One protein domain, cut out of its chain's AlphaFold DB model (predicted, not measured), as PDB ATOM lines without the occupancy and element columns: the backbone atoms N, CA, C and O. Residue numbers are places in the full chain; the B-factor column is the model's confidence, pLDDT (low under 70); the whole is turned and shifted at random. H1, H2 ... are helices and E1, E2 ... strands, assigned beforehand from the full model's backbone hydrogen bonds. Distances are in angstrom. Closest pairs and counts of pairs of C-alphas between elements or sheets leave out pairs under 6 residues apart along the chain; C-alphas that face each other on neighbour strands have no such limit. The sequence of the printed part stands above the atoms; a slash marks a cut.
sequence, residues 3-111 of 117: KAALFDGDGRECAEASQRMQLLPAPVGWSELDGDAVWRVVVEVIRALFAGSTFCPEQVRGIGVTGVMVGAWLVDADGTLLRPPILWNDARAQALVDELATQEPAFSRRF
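What this domain is: This is residues 3 to 111 of the 117 residues of the protein "FGGY_N domain-containing protein" of Rhizobium sp. G21 (UniProt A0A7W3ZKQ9). At one end of an elongated, loose model a long helix, H1, packs on a hairpin of two strands, E1 and E2; at the far end two shorter helices, H2 and H3, make a corner, and one long stretch with no named element, residues 52 to 93, joins the two ends. The printed part has 109 residues, with elements in the order E1, E2, H1, H2, H3, and its two-stranded sheet, E1 - E2, is antiparallel. The class is mixed, helices and strands, though under half of the residues, 44, are in named elements. The whole is loose, with a radius of gyration of the C-alphas of 19.0 A and spans of 59 by 31 by 29 A.

Where its parts are: Find C-alpha 3 at (97.874, -70.673, 3.908), where E1, residues 3 to 7, begins. E2, residues 13 to 19, covers 17.7 A. H1, residues 35 to 51, runs 24.5 A. H2, residues 94 to 103, runs 14.3 A to C-alpha 103 at (99.692, -42.825, -27.382), and H3, residues 107 to 111, runs 7.4 A and ends with C-alpha 111 at (107.292, -49.639, -15.279).

How they stand to each other: Look first at the hairpin of E1 and E2, antiparallel at 170 degrees, where N 4 and O 17 are 2.9 A apart and N 14 and O 6 2.8 A, within hydrogen-bond range. The closest C-alphas of E2 and H1 are those of Ala 17 and Leu 49, 4.9 A apart; those of E1 and H1 are Ala 4 and Ile 46, 5.9 A. H1 and H2 are apart. H2 and H3 only just touch, only at the corner by their link, with 3 pairs of C-alphas within 8 A, the closest Ala 101 and Phe 107 at 5.9 A. In H1 and H2 every O i to N i+4 pair is within hydrogen-bond range; in H3 it is 0 of 1, beside 1 of 2 O i to N i+3 pairs.

The domain as a whole: The C-alphas farthest apart, Thr 54 and Gln 103, are 59.5 A from each other. The printed part has no cut; the links E2 to H1, 15 residues, and H1 to H2, 42 residues, are long. Mean pLDDT of the printed part is 93.6, and residues 108 and 110 to 111 are under 70.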
ATOM      1  N   LYS A   3      97.085 -69.886   2.950       97.56
ATOM      2  CA  LYS A   3      97.874 -70.673   3.908       97.56
ATOM      3  C   LYS A   3      98.111 -69.825   5.156       97.56
ATOM      4  O   LYS A   3      98.406 -68.640   5.032       97.56
ATOM      5  N   ALA A   4      98.020 -70.451   6.321       97.94
ATOM      6  CA  ALA A   4      98.552 -69.932   7.574       97.94
ATOM      7  C   ALA A   4      99.622 -70.900   8.084       97.94
ATOM      8  O   ALA A   4      99.489 -72.113   7.928       97.94
ATOM      9  N   ALA A   5     100.678 -70.359   8.678       97.50
ATOM     10  CA  ALA A   5     101.746 -71.132   9.293       97.50
ATOM     11  C   ALA A   5     102.162 -70.471  10.606       97.50
ATOM     12  O   ALA A   5     102.186 -69.242  10.705       97.50
ATOM     13  N   LEU A   6     102.460 -71.296  11.604       97.81
ATOM     14  CA  LEU A   6     102.969 -70.875  12.901       97.81
ATOM     15  C   LEU A   6     104.477 -71.105  12.939       97.81
ATOM     16  O   LEU A   6     104.941 -72.169  12.535       97.81
ATOM     17  N   PHE A   7     105.214 -70.134  13.468       97.25
ATOM     18  CA  PHE A   7     106.657 -70.225  13.658       97.25
ATOM     19  C   PHE A   7     107.014 -69.967  15.121       97.25
ATOM     20  O   PHE A   7     106.361 -69.149  15.777       97.25
ATOM     21  N   ASP A   8     108.038 -70.653  15.625       95.62
ATOM     22  CA  ASP A   8     108.623 -70.356  16.934       95.62
ATOM     23  C   ASP A   8     109.607 -69.170  16.878       95.62
ATOM     24  O   ASP A   8     109.803 -68.532  15.839       95.62
ATOM     25  N   GLY A   9     110.214 -68.849  18.025       94.81
ATOM     26  CA  GLY A   9     111.159 -67.737  18.157       94.81
ATOM     27  C   GLY A   9     112.455 -67.904  17.358       94.81
ATOM     28  O   GLY A   9     113.115 -66.903  17.089       94.81
ATOM     29  N   ASP A  10     112.781 -69.128  16.938       96.81
ATOM     30  CA  ASP A  10     113.951 -69.445  16.116       96.81
ATOM     31  C   ASP A  10     113.598 -69.507  14.616       96.81
ATOM     32  O   ASP A  10     114.454 -69.781  13.772       96.81
ATOM     33  N   GLY A  11     112.337 -69.229  14.260       95.25
ATOM     34  CA  GLY A  11     111.846 -69.222  12.884       95.25
ATOM     35  C   GLY A  11     111.541 -70.610  12.320       95.25
ATOM     36  O   GLY A  11     111.432 -70.763  11.102       95.25
ATOM     37  N   ARG A  12     111.394 -71.638  13.164       96.62
ATOM     38  CA  ARG A  12     111.008 -72.985  12.728       96.62
ATOM     39  C   ARG A  12     109.492 -73.072  12.559       96.62
ATOM     40  O   ARG A  12     108.751 -72.685  13.456       96.62
ATOM     41  N   GLU A  13     109.026 -73.632  11.439       96.81
ATOM     42  CA  GLU A  13     107.594 -73.895  11.224       96.81
ATOM     43  C   GLU A  13     107.108 -74.988  12.195       96.81
ATOM     44  O   GLU A  13     107.642 -76.101  12.222       96.81
ATOM     45  N   CYS A  14     106.113 -74.660  13.018       96.00
ATOM     46  CA  CYS A  14     105.547 -75.556  14.027       96.00
ATOM     47  C   CYS A  14     104.234 -76.208  13.579       96.00
ATOM     48  O   CYS A  14     103.917 -77.310  14.023       96.00
ATOM     49  N   ALA A  15     103.458 -75.515  12.745       97.19
ATOM     50  CA  ALA A  15     102.190 -75.988  12.204       97.19
ATOM     51  C   ALA A  15     101.837 -75.203  10.934       97.19
ATOM     52  O   ALA A  15     102.201 -74.031  10.807       97.19
ATOM     53  N   GLU A  16     101.058 -75.813  10.044       97.69
ATOM     54  CA  GLU A  16     100.453 -75.139   8.899       97.69
ATOM     55  C   GLU A  16      99.021 -75.620   8.648       97.69
ATOM     56  O   GLU A  16      98.640 -76.738   8.990       97.69
ATOM     57  N   ALA A  17      98.225 -74.764   8.017       98.25
ATOM     58  CA  ALA A  17      96.942 -75.120   7.432       98.25
ATOM     59  C   ALA A  17      96.774 -74.359   6.119       98.25
ATOM     60  O   ALA A  17      97.273 -73.241   5.959       98.25
ATOM     61  N   SER A  18      96.060 -74.945   5.161       97.75
ATOM     62  CA  SER A  18      95.786 -74.271   3.897       97.75
ATOM     63  C   SER A  18      94.468 -74.701   3.276       97.75
ATOM     64  O   SER A  18      93.970 -75.800   3.509       97.75
ATOM     65  N   GLN A  19      93.914 -73.812   2.457       97.75
ATOM     66  CA  GLN A  19      92.703 -74.061   1.691       97.75
ATOM     67  C   GLN A  19      92.841 -73.491   0.282       97.75
ATOM     68  O   GLN A  19      93.353 -72.386   0.048       97.75
ATOM     69  N   ARG A  20      92.396 -74.269  -0.707       95.75
ATOM     70  CA  ARG A  20      92.399 -73.837  -2.103       95.75
ATOM     71  C   ARG A  20      91.176 -72.961  -2.368       95.75
ATOM     72  O   ARG A  20      90.055 -73.348  -2.070       95.75
ATOM     73  N   MET A  21      91.419 -71.802  -2.972       94.56
ATOM     74  CA  MET A  21      90.369 -70.931  -3.496       94.56
ATOM     75  C   MET A  21      90.086 -71.301  -4.947       94.56
ATOM     76  O   MET A  21      91.014 -71.657  -5.682       94.56
ATOM     77  N   GLN A  22      88.823 -71.195  -5.344       94.06
ATOM     78  CA  GLN A  22      88.404 -71.328  -6.734       94.06
ATOM     79  C   GLN A  22      88.192 -69.942  -7.334       94.06
ATOM     80  O   GLN A  22      87.722 -69.037  -6.646       94.06
ATOM     81  N   LEU A  23      88.569 -69.791  -8.604       95.44
ATOM     82  CA  LEU A  23      88.224 -68.602  -9.372       95.44
ATOM     83  C   LEU A  23      86.721 -68.593  -9.633       95.44
ATOM     84  O   LEU A  23      86.108 -69.652  -9.793       95.44
ATOM     85  N   LEU A  24      86.146 -67.398  -9.702       96.88
ATOM     86  CA  LEU A  24      84.779 -67.247 -10.173       96.88
ATOM     87  C   LEU A  24      84.687 -67.626 -11.661       96.88
ATOM     88  O   LEU A  24      85.630 -67.367 -12.417       96.88
ATOM     89  N   PRO A  25      83.566 -68.216 -12.112       96.56
ATOM     90  CA  PRO A  25      83.293 -68.373 -13.535       96.56
ATOM     91  C   PRO A  25      83.299 -67.002 -14.224       96.56
ATOM     92  O   PRO A  25      82.550 -66.112 -13.827       96.56
ATOM     93  N   ALA A  26      84.132 -66.832 -15.249       94.69
ATOM     94  CA  ALA A  26      84.333 -65.542 -15.903       94.69
ATOM     95  C   ALA A  26      84.631 -65.698 -17.410       94.69
ATOM     96  O   ALA A  26      84.978 -66.799 -17.856       94.69
ATOM     97  N   PRO A  27      84.498 -64.620 -18.210       96.31
ATOM     98  CA  PRO A  27      84.924 -64.606 -19.609       96.31
ATOM     99  C   PRO A  27      86.409 -64.948 -19.795       96.31
ATOM    100  O   PRO A  27      87.218 -64.865 -18.871       96.31
ATOM    101  N   VAL A  28      86.792 -65.282 -21.030       95.69
ATOM    102  CA  VAL A  28      88.198 -65.543 -21.373       95.69
ATOM    103  C   VAL A  28      89.057 -64.315 -21.056       95.69
ATOM    104  O   VAL A  28      88.713 -63.191 -21.418       95.69
ATOM    105  N   GLY A  29      90.182 -64.545 -20.376       95.06
ATOM    106  CA  GLY A  29      91.108 -63.496 -19.951       95.06
ATOM    107  C   GLY A  29      90.727 -62.807 -18.639       95.06
ATOM    108  O   GLY A  29      91.510 -61.998 -18.159       95.06
ATOM    109  N   TRP A  30      89.577 -63.120 -18.038       97.00
ATOM    110  CA  TRP A  30      89.185 -62.574 -16.737       97.00
ATOM    111  C   TRP A  30      89.605 -63.526 -15.611       97.00
ATOM    112  O   TRP A  30      89.529 -64.746 -15.750       97.00
ATOM    113  N   SER A  31      90.048 -62.970 -14.486       96.94
ATOM    114  CA  SER A  31      90.505 -63.711 -13.313       96.94
ATOM    115  C   SER A  31      90.040 -63.004 -12.041       96.94
ATOM    116  O   SER A  31      90.543 -61.938 -11.681       96.94
ATOM    117  N   GLU A  32      89.049 -63.593 -11.370       97.00
ATOM    118  CA  GLU A  32      88.397 -63.015 -10.192       97.00
ATOM    119  C   GLU A  32      88.214 -64.044  -9.072       97.00
ATOM    120  O   GLU A  32      88.126 -65.252  -9.314       97.00
ATOM    121  N   LEU A  33      88.120 -63.552  -7.836       95.69
ATOM    122  CA  LEU A  33      87.720 -64.325  -6.657       95.69
ATOM    123  C   LEU A  33      86.423 -63.771  -6.074       95.69
ATOM    124  O   LEU A  33      86.089 -62.608  -6.268       95.69
ATOM    125  N   ASP A  34      85.736 -64.589  -5.284       95.69
ATOM    126  CA  ASP A  34      84.786 -64.089  -4.296       95.69
ATOM    127  C   ASP A  34      85.582 -63.493  -3.120       95.69
ATOM    128  O   ASP A  34      86.287 -64.213  -2.406       95.69
ATOM    129  N   GLY A  35      85.526 -62.169  -2.961       93.94
ATOM    130  CA  GLY A  35      86.305 -61.462  -1.946       93.94
ATOM    131  C   GLY A  35      85.817 -61.702  -0.513       93.94
ATOM    132  O   GLY A  35      86.649 -61.815   0.389       93.94
ATOM    133  N   ASP A  36      84.512 -61.889  -0.302       93.50
ATOM    134  CA  ASP A  36      83.968 -62.236   1.017       93.50
ATOM    135  C   ASP A  36      84.370 -63.664   1.399       93.50
ATOM    136  O   ASP A  36      84.759 -63.946   2.540       93.50
ATOM    137  N   ALA A  37      84.361 -64.575   0.421       95.50
ATOM    138  CA  ALA A  37      84.886 -65.917   0.614       95.50
ATOM    139  C   ALA A  37      86.383 -65.902   0.946       95.50
ATOM    140  O   ALA A  37      86.803 -66.692   1.787       95.50
ATOM    141  N   VAL A  38      87.192 -65.014   0.353       95.00
ATOM    142  CA  VAL A  38      88.614 -64.893   0.722       95.00
ATOM    143  C   VAL A  38      88.763 -64.602   2.214       95.00
ATOM    144  O   VAL A  38      89.496 -65.324   2.890       95.00
ATOM    145  N   TRP A  39      88.051 -63.604   2.747       93.81
ATOM    146  CA  TRP A  39      88.137 -63.272   4.172       93.81
ATOM    147  C   TRP A  39      87.686 -64.432   5.062       93.81
ATOM    148  O   TRP A  39      88.389 -64.823   5.998       93.81
ATOM    149  N   ARG A  40      86.544 -65.041   4.731       96.44
ATOM    150  CA  ARG A  40      86.031 -66.207   5.451       96.44
ATOM    151  C   ARG A  40      87.050 -67.349   5.485       96.44
ATOM    152  O   ARG A  40      87.302 -67.901   6.552       96.44
ATOM    153  N   VAL A  41      87.685 -67.657   4.354       97.62
ATOM    154  CA  VAL A  41      88.679 -68.734   4.266       97.62
ATOM    155  C   VAL A  41      89.963 -68.402   5.027       97.62
ATOM    156  O   VAL A  41      90.549 -69.300   5.626       97.62
ATOM    157  N   VAL A  42      90.393 -67.136   5.089       97.06
ATOM    158  CA  VAL A  42      91.504 -66.726   5.972       97.06
ATOM    159  C   VAL A  42      91.198 -67.094   7.425       97.06
ATOM    160  O   VAL A  42      92.019 -67.736   8.084       97.06
ATOM    161  N   VAL A  43      90.004 -66.750   7.913       97.38
ATOM    162  CA  VAL A  43      89.579 -67.067   9.285       97.38
ATOM    163  C   VAL A  43      89.482 -68.580   9.506       97.38
ATOM    164  O   VAL A  43      89.952 -69.081  10.529       97.38
ATOM    165  N   GLU A  44      88.899 -69.319   8.559       98.25
ATOM    166  CA  GLU A  44      88.788 -70.784   8.612       98.25
ATOM    167  C   GLU A  44      90.168 -71.456   8.682       98.25
ATOM    168  O   GLU A  44      90.387 -72.310   9.538       98.25
ATOM    169  N   VAL A  45      91.122 -71.028   7.850       98.31
ATOM    170  CA  VAL A  45      92.483 -71.581   7.811       98.31
ATOM    171  C   VAL A  45      93.245 -71.300   9.109       98.31
ATOM    172  O   VAL A  45      93.907 -72.196   9.628       98.31
ATOM    173  N   ILE A  46      93.121 -70.099   9.684       97.81
ATOM    174  CA  ILE A  46      93.738 -69.775  10.983       97.81
ATOM    175  C   ILE A  46      93.128 -70.630  12.104       97.81
ATOM    176  O   ILE A  46      93.849 -71.144  12.954       97.81
ATOM    177  N   ARG A  47      91.805 -70.828  12.111       97.44
ATOM    178  CA  ARG A  47      91.149 -71.701  13.100       97.44
ATOM    179  C   ARG A  47      91.582 -73.157  12.948       97.44
ATOM    180  O   ARG A  47      91.861 -73.810  13.951       97.44
ATOM    181  N   ALA A  48      91.660 -73.649  11.713       97.81
ATOM    182  CA  ALA A  48      92.107 -75.005  11.411       97.81
ATOM    183  C   ALA A  48      93.559 -75.245  11.853       97.81
ATOM    184  O   ALA A  48      93.849 -76.301  12.410       97.81
ATOM    185  N   LEU A  49      94.438 -74.250  11.676       98.00
ATOM    186  CA  LEU A  49      95.822 -74.283  12.155       98.00
ATOM    187  C   LEU A  49      95.887 -74.586  13.659       98.00
ATOM    188  O   LEU A  49      96.581 -75.514  14.063       98.00
ATOM    189  N   PHE A  50      95.139 -73.843  14.481       97.31
ATOM    190  CA  PHE A  50      95.148 -74.051  15.931       97.31
ATOM    191  C   PHE A  50      94.443 -75.338  16.349       97.31
ATOM    192  O   PHE A  50      94.968 -76.052  17.197       97.31
ATOM    193  N   ALA A  51      93.311 -75.677  15.724       95.81
ATOM    194  CA  ALA A  51      92.590 -76.918  16.013       95.81
ATOM    195  C   ALA A  51      93.432 -78.178  15.732       95.81
ATOM    196  O   ALA A  51      93.251 -79.196  16.398       95.81
ATOM    197  N   GLY A  52      94.345 -78.113  14.757       90.25
ATOM    198  CA  GLY A  52      95.275 -79.191  14.417       90.25
ATOM    199  C   GLY A  52      96.611 -79.154  15.167       90.25
ATOM    200  O   GLY A  52      97.463 -80.000  14.903       90.25
ATOM    201  N   SER A  53      96.823 -78.194  16.072       92.31
ATOM    202  CA  SER A  53      98.100 -77.994  16.765       92.31
ATOM    203  C   SER A  53      97.953 -78.083  18.286       92.31
ATOM    204  O   SER A  53      96.859 -77.970  18.829       92.31
ATOM    205  N   THR A  54      99.067 -78.245  18.997       94.50
ATOM    206  CA  THR A  54      99.104 -78.176  20.469       94.50
ATOM    207  C   THR A  54      99.287 -76.749  21.003       94.50
ATOM    208  O   THR A  54      99.379 -76.563  22.215       94.50
ATOM    209  N   PHE A  55      99.374 -75.744  20.125       93.69
ATOM    210  CA  PHE A  55      99.640 -74.352  20.491       93.69
ATOM    211  C   PHE A  55      98.350 -73.591  20.807       93.69
ATOM    212  O   PHE A  55      97.315 -73.807  20.180       93.69
ATOM    213  N   CYS A  56      98.428 -72.658  21.757       94.19
ATOM    214  CA  CYS A  56      97.323 -71.766  22.102       94.19
ATOM    215  C   CYS A  56      97.423 -70.439  21.324       94.19
ATOM    216  O   CYS A  56      98.512 -69.854  21.275       94.19
ATOM    217  N   PRO A  57      96.316 -69.915  20.759       95.25
ATOM    218  CA  PRO A  57      96.295 -68.616  20.079       95.25
ATOM    219  C   PRO A  57      96.854 -67.459  20.918       95.25
ATOM    220  O   PRO A  57      97.481 -66.548  20.382       95.25
ATOM    221  N   GLU A  58      96.694 -67.510  22.240       96.56
ATOM    222  CA  GLU A  58      97.175 -66.504  23.193       96.56
ATOM    223  C   GLU A  58      98.711 -66.404  23.244       96.56
ATOM    224  O   GLU A  58      99.256 -65.418  23.739       96.56
ATOM    225  N   GLN A  59      99.426 -67.409  22.726       94.81
ATOM    226  CA  GLN A  59     100.890 -67.422  22.661       94.81
ATOM    227  C   GLN A  59     101.437 -66.649  21.451       94.81
ATOM    228  O   GLN A  59     102.638 -66.380  21.389       94.81
ATOM    229  N   VAL A  60     100.584 -66.274  20.490       96.62
ATOM    230  CA  VAL A  60     100.990 -65.549  19.281       96.62
ATOM    231  C   VAL A  60     101.479 -64.149  19.649       96.62
ATOM    232  O   VAL A  60     100.743 -63.330  20.197       96.62
ATOM    233  N   ARG A  61     102.743 -63.855  19.327       97.06
ATOM    234  CA  ARG A  61     103.384 -62.560  19.626       97.06
ATOM    235  C   ARG A  61     103.339 -61.568  18.465       97.06
ATOM    236  O   ARG A  61     103.546 -60.379  18.685       97.06
ATOM    237  N   GLY A  62     103.079 -62.041  17.249       96.62
ATOM    238  CA  GLY A  62     103.039 -61.216  16.048       96.62
ATOM    239  C   GLY A  62     102.406 -61.952  14.874       96.62
ATOM    240  O   GLY A  62     102.340 -63.179  14.864       96.62
ATOM    241  N   ILE A  63     101.933 -61.184  13.893       97.06
ATOM    242  CA  ILE A  63     101.310 -61.699  12.673       97.06
ATOM    243  C   ILE A  63     102.032 -61.080  11.480       97.06
ATOM    244  O   ILE A  63     102.078 -59.859  11.340       97.06
ATOM    245  N   GLY A  64     102.586 -61.933  10.623       96.19
ATOM    246  CA  GLY A  64     103.059 -61.547   9.298       96.19
ATOM    247  C   GLY A  64     101.965 -61.796   8.268       96.19
ATOM    248  O   GLY A  64     101.361 -62.868   8.256       96.19
ATOM    249  N   VAL A  65     101.713 -60.820   7.397       95.44
ATOM    250  CA  VAL A  65     100.740 -60.951   6.306       95.44
ATOM    251  C   VAL A  65     101.483 -60.894   4.980       95.44
ATOM    252  O   VAL A  65     102.278 -59.990   4.736       95.44
ATOM    253  N   THR A  66     101.208 -61.868   4.121       92.94
ATOM    254  CA  THR A  66     101.670 -61.902   2.733       92.94
ATOM    255  C   THR A  66     100.482 -62.181   1.826       92.94
ATOM    256  O   THR A  66      99.502 -62.803   2.240       92.94
ATOM    257  N   GLY A  67     100.540 -61.687   0.596       86.88
ATOM    258  CA  GLY A  67      99.412 -61.713  -0.319       86.88
ATOM    259  C   GLY A  67      99.845 -61.694  -1.773       86.88
ATOM    260  O   GLY A  67     101.017 -61.523  -2.110       86.88
ATOM    261  N   VAL A  68      98.866 -61.895  -2.645       82.00
ATOM    262  CA  VAL A  68      99.075 -61.887  -4.089       82.00
ATOM    263  C   VAL A  68      99.387 -60.455  -4.534       82.00
ATOM    264  O   VAL A  68      98.635 -59.536  -4.219       82.00
ATOM    265  N   MET A  69     100.497 -60.259  -5.245       82.69
ATOM    266  CA  MET A  69     100.892 -58.941  -5.754       82.69
ATOM    267  C   MET A  69     100.056 -58.553  -6.987       82.69
ATOM    268  O   MET A  69      99.605 -59.435  -7.708       82.69
ATOM    269  N   VAL A  70      99.904 -57.244  -7.245       81.50
ATOM    270  CA  VAL A  70      99.313 -56.649  -8.468       81.50
ATOM    271  C   VAL A  70      97.855 -57.071  -8.738       81.50
ATOM    272  O   VAL A  70      97.558 -57.667  -9.760       81.50
ATOM    273  N   GLY A  71      96.913 -56.755  -7.846       90.38
ATOM    274  CA  GLY A  71      95.470 -56.940  -8.086       90.38
ATOM    275  C   GLY A  71      94.664 -55.682  -7.764       90.38
ATOM    276  O   GLY A  71      95.172 -54.779  -7.102       90.38
ATOM    277  N   ALA A  72      93.402 -55.627  -8.198       94.00
ATOM    278  CA  ALA A  72      92.496 -54.516  -7.899       94.00
ATOM    279  C   ALA A  72      91.329 -54.978  -7.015       94.00
ATOM    280  O   ALA A  72      90.426 -55.696  -7.455       94.00
ATOM    281  N   TRP A  73      91.364 -54.534  -5.759       94.56
ATOM    282  CA  TRP A  73      90.327 -54.737  -4.750       94.56
ATOM    283  C   TRP A  73      89.666 -53.386  -4.495       94.56
ATOM    284  O   TRP A  73      90.280 -52.499  -3.908       94.56
ATOM    285  N   LEU A  74      88.453 -53.200  -5.014       95.75
ATOM    286  CA  LEU A  74      87.736 -51.933  -4.895       95.75
ATOM    287  C   LEU A  74      86.806 -51.999  -3.691       95.75
ATOM    288  O   LEU A  74      85.945 -52.880  -3.638       95.75
ATOM    289  N   VAL A  75      86.981 -51.066  -2.762       96.56
ATOM    290  CA  VAL A  75      86.164 -50.942  -1.555       96.56
ATOM    291  C   VAL A  75      85.558 -49.547  -1.460       96.56
ATOM    292  O   VAL A  75      86.117 -48.591  -2.004       96.56
ATOM    293  N   ASP A  76      84.414 -49.437  -0.795       97.06
ATOM    294  CA  ASP A  76      83.850 -48.147  -0.402       97.06
ATOM    295  C   ASP A  76      84.519 -47.581   0.865       97.06
ATOM    296  O   ASP A  76      85.507 -48.119   1.372       97.06
ATOM    297  N   ALA A  77      83.994 -46.456   1.363       97.75
ATOM    298  CA  ALA A  77      84.514 -45.777   2.550       97.75
ATOM    299  C   ALA A  77      84.390 -46.609   3.838       97.75
ATOM    300  O   ALA A  77      85.155 -46.383   4.775       97.75
ATOM    301  N   ASP A  78      83.472 -47.575   3.866       97.00
ATOM    302  CA  ASP A  78      83.235 -48.465   5.001       97.00
ATOM    303  C   ASP A  78      84.027 -49.781   4.876       97.00
ATOM    304  O   ASP A  78      83.982 -50.634   5.763       97.00
ATOM    305  N   GLY A  79      84.796 -49.946   3.793       93.12
ATOM    306  CA  GLY A  79      85.584 -51.144   3.519       93.12
ATOM    307  C   GLY A  79      84.787 -52.275   2.864       93.12
ATOM    308  O   GLY A  79      85.297 -53.393   2.764       93.12
ATOM    309  N   THR A  80      83.566 -52.009   2.396       95.12
ATOM    310  CA  THR A  80      82.736 -52.997   1.700       95.12
ATOM    311  C   THR A  80      83.224 -53.167   0.269       95.12
ATOM    312  O   THR A  80      83.459 -52.189  -0.441       95.12
ATOM    313  N   LEU A  81      83.361 -54.414  -0.183       95.88
ATOM    314  CA  LEU A  81      83.746 -54.716  -1.558       95.88
ATOM    315  C   LEU A  81      82.684 -54.233  -2.548       95.88
ATOM    316  O   LEU A  81      81.522 -54.621  -2.483       95.88
ATOM    317  N   LEU A  82      83.113 -53.440  -3.527       97.00
ATOM    318  CA  LEU A  82      82.241 -52.908  -4.577       97.00
ATOM    319  C   LEU A  82      82.017 -53.899  -5.725       97.00
ATOM    320  O   LEU A  82      81.088 -53.741  -6.516       97.00
ATOM    321  N   ARG A  83      82.904 -54.890  -5.866       95.94
ATOM    322  CA  ARG A  83      82.852 -55.950  -6.882       95.94
ATOM    323  C   ARG A  83      83.852 -57.072  -6.563       95.94
ATOM    324  O   ARG A  83      84.768 -56.842  -5.769       95.94
ATOM    325  N   PRO A  84      83.752 -58.246  -7.218       96.62
ATOM    326  CA  PRO A  84      84.751 -59.309  -7.099       96.62
ATOM    327  C   PRO A  84      86.182 -58.814  -7.360       96.62
ATOM    328  O   PRO A  84      86.411 -58.148  -8.367       96.62
ATOM    329  N   PRO A  85      87.180 -59.104  -6.514       95.62
ATOM    330  CA  PRO A  85      88.555 -58.674  -6.759       95.62
ATOM    331  C   PRO A  85      89.115 -59.123  -8.116       95.62
ATOM    332  O   PRO A  85      88.939 -60.279  -8.496       95.62
ATOM    333  N   ILE A  86      89.817 -58.228  -8.825       96.62
ATOM    334  CA  ILE A  86      90.560 -58.562 -10.059       96.62
ATOM    335  C   ILE A  86      91.957 -59.026  -9.682       96.62
ATOM    336  O   ILE A  86      92.676 -58.327  -8.962       96.62
ATOM    337  N   LEU A  87      92.346 -60.196 -10.181       95.38
ATOM    338  CA  LEU A  87      93.658 -60.772  -9.925       95.38
ATOM    339  C   LEU A  87      94.705 -60.303 -10.943       95.38
ATOM    340  O   LEU A  87      94.392 -59.825 -12.025       95.38
ATOM    341  N   TRP A  88      95.971 -60.503 -10.597       93.56
ATOM    342  CA  TRP A  88      97.137 -60.100 -11.390       93.56
ATOM    343  C   TRP A  88      97.251 -60.730 -12.774       93.56
ATOM    344  O   TRP A  88      97.914 -60.183 -13.649       93.56
ATOM    345  N   ASN A  89      96.644 -61.897 -12.963       93.69
ATOM    346  CA  ASN A  89      96.644 -62.630 -14.222       93.69
ATOM    347  C   ASN A  89      95.410 -62.310 -15.086       93.69
ATOM    348  O   ASN A  89      95.107 -63.060 -16.011       93.69
ATOM    349  N   ASP A  90      94.678 -61.245 -14.756       96.25
ATOM    350  CA  ASP A  90      93.560 -60.732 -15.540       96.25
ATOM    351  C   ASP A  90      94.048 -59.848 -16.699       96.25
ATOM    352  O   ASP A  90      94.928 -59.006 -16.534       96.25
ATOM    353  N   ALA A  91      93.453 -60.029 -17.874       95.69
ATOM    354  CA  ALA A  91      93.802 -59.351 -19.118       95.69
ATOM    355  C   ALA A  91      92.655 -58.488 -19.675       95.69
ATOM    356  O   ALA A  91      92.722 -58.037 -20.818       95.69
ATOM    357  N   ARG A  92      91.590 -58.218 -18.903       96.25
ATOM    358  CA  ARG A  92      90.425 -57.454 -19.397       96.25
ATOM    359  C   ARG A  92      90.776 -56.038 -19.849       96.25
ATOM    360  O   ARG A  92      90.073 -55.464 -20.671       96.25
ATOM    361  N   ALA A  93      91.849 -55.476 -19.295       94.50
ATOM    362  CA  ALA A  93      92.322 -54.133 -19.600       94.50
ATOM    363  C   ALA A  93      93.313 -54.094 -20.777       94.50
ATOM    364  O   ALA A  93      93.839 -53.025 -21.068       94.50
ATOM    365  N   GLN A  94      93.570 -55.217 -21.465       93.44
ATOM    366  CA  GLN A  94      94.590 -55.277 -22.515       93.44
ATOM    367  C   GLN A  94      94.369 -54.224 -23.609       93.44
ATOM    368  O   GLN A  94      95.307 -53.526 -23.970       93.44
ATOM    369  N   ALA A  95      93.126 -54.021 -24.057       94.19
ATOM    370  CA  ALA A  95      92.828 -53.017 -25.081       94.19
ATOM    371  C   ALA A  95      93.179 -51.582 -24.633       94.19
ATOM    372  O   ALA A  95      93.678 -50.795 -25.431       94.19
ATOM    373  N   LEU A  96      92.974 -51.258 -23.348       93.19
ATOM    374  CA  LEU A  96      93.359 -49.962 -22.774       93.19
ATOM    375  C   LEU A  96      94.882 -49.822 -22.703       93.19
ATOM    376  O   LEU A  96      95.424 -48.752 -22.966       93.19
ATOM    377  N   VAL A  97      95.581 -50.905 -22.354       91.50
ATOM    378  CA  VAL A  97      97.049 -50.935 -22.339       91.50
ATOM    379  C   VAL A  97      97.609 -50.734 -23.747       91.50
ATOM    380  O   VAL A  97      98.555 -49.966 -23.911       91.50
ATOM    381  N   ASP A  98      97.015 -51.365 -24.760       92.19
ATOM    382  CA  ASP A  98      97.432 -51.236 -26.162       92.19
ATOM    383  C   ASP A  98      97.202 -49.809 -26.694       92.19
ATOM    384  O   ASP A  98      98.058 -49.243 -27.386       92.19
ATOM    385  N   GLU A  99      96.074 -49.192 -26.329       93.38
ATOM    386  CA  GLU A  99      95.782 -47.792 -26.644       93.38
ATOM    387  C   GLU A  99      96.809 -46.849 -25.998       93.38
ATOM    388  O   GLU A  99      97.421 -46.029 -26.689       93.38
ATOM    389  N   LEU A 100      97.066 -47.010 -24.696       91.31
ATOM    390  CA  LEU A 100      98.057 -46.213 -23.967       91.31
ATOM    391  C   LEU A 100      99.466 -46.389 -24.536       91.31
ATOM    392  O   LEU A 100     100.198 -45.414 -24.671       91.31
ATOM    393  N   ALA A 101      99.848 -47.610 -24.915       90.25
ATOM    394  CA  ALA A 101     101.142 -47.877 -25.534       90.25
ATOM    395  C   ALA A 101     101.283 -47.212 -26.915       90.25
ATOM    396  O   ALA A 101     102.389 -46.833 -27.302       90.25
ATOM    397  N   THR A 102     100.176 -47.046 -27.646       91.19
ATOM    398  CA  THR A 102     100.154 -46.325 -28.927       91.19
ATOM    399  C   THR A 102     100.313 -44.817 -28.721       91.19
ATOM    400  O   THR A 102     101.059 -44.169 -29.453       91.19
ATOM    401  N   GLN A 103      99.636 -44.256 -27.713       92.06
ATOM    402  CA  GLN A 103      99.692 -42.825 -27.382       92.06
ATOM    403  C   GLN A 103     101.027 -42.428 -26.734       92.06
ATOM    404  O   GLN A 103     101.577 -41.366 -27.028       92.06
ATOM    405  N   GLU A 104     101.581 -43.300 -25.891       89.38
ATOM    406  CA  GLU A 104     102.854 -43.113 -25.205       89.38
ATOM    407  C   GLU A 104     103.783 -44.324 -25.418       89.38
ATOM    408  O   GLU A 104     103.887 -45.198 -24.557       89.38
ATOM    409  N   PRO A 105     104.570 -44.366 -26.509       82.12
ATOM    410  CA  PRO A 105     105.469 -45.492 -26.803       82.12
ATOM    411  C   PRO A 105     106.533 -45.780 -25.725       82.12
ATOM    412  O   PRO A 105     107.112 -46.866 -25.680       82.12
ATOM    413  N   ALA A 106     106.814 -44.810 -24.846       82.62
ATOM    414  CA  ALA A 106     107.719 -44.965 -23.704       82.62
ATOM    415  C   ALA A 106     107.034 -45.529 -22.442       82.62
ATOM    416  O   ALA A 106     107.728 -45.849 -21.474       82.62
ATOM    417  N   PHE A 107     105.704 -45.663 -22.435       78.06
ATOM    418  CA  PHE A 107     104.902 -46.099 -21.290       78.06
ATOM    419  C   PHE A 107     105.383 -47.439 -20.728       78.06
ATOM    420  O   PHE A 107     105.692 -47.544 -19.543       78.06
ATOM    421  N   SER A 108     105.581 -48.438 -21.590       69.31
ATOM    422  CA  SER A 108     106.052 -49.775 -21.197       69.31
ATOM    423  C   SER A 108     107.455 -49.778 -20.575       69.31
ATOM    424  O   SER A 108     107.775 -50.651 -19.769       69.31
ATOM    425  N   ARG A 109     108.291 -48.778 -20.885       70.81
ATOM    426  CA  ARG A 109     109.666 -48.659 -20.374       70.81
ATOM    427  C   ARG A 109     109.757 -47.977 -19.008       70.81
ATOM    428  O   ARG A 109     110.795 -48.074 -18.368       70.81
ATOM    429  N   ARG A 110     108.701 -47.291 -18.552       67.56
ATOM    430  CA  ARG A 110     108.671 -46.625 -17.234       67.56
ATOM    431  C   ARG A 110     108.422 -47.592 -16.073       67.56
ATOM    432  O   ARG A 110     108.864 -47.316 -14.965       67.56
ATOM    433  N   PHE A 111     107.725 -48.700 -16.323       64.56
ATOM    434  CA  PHE A 111     107.292 -49.639 -15.279       64.56
ATOM    435  C   PHE A 111     108.117 -50.929 -15.228       64.56
ATOM    436  O   PHE A 111     108.155 -51.598 -14.197       64.56
TER     437      PHE A 111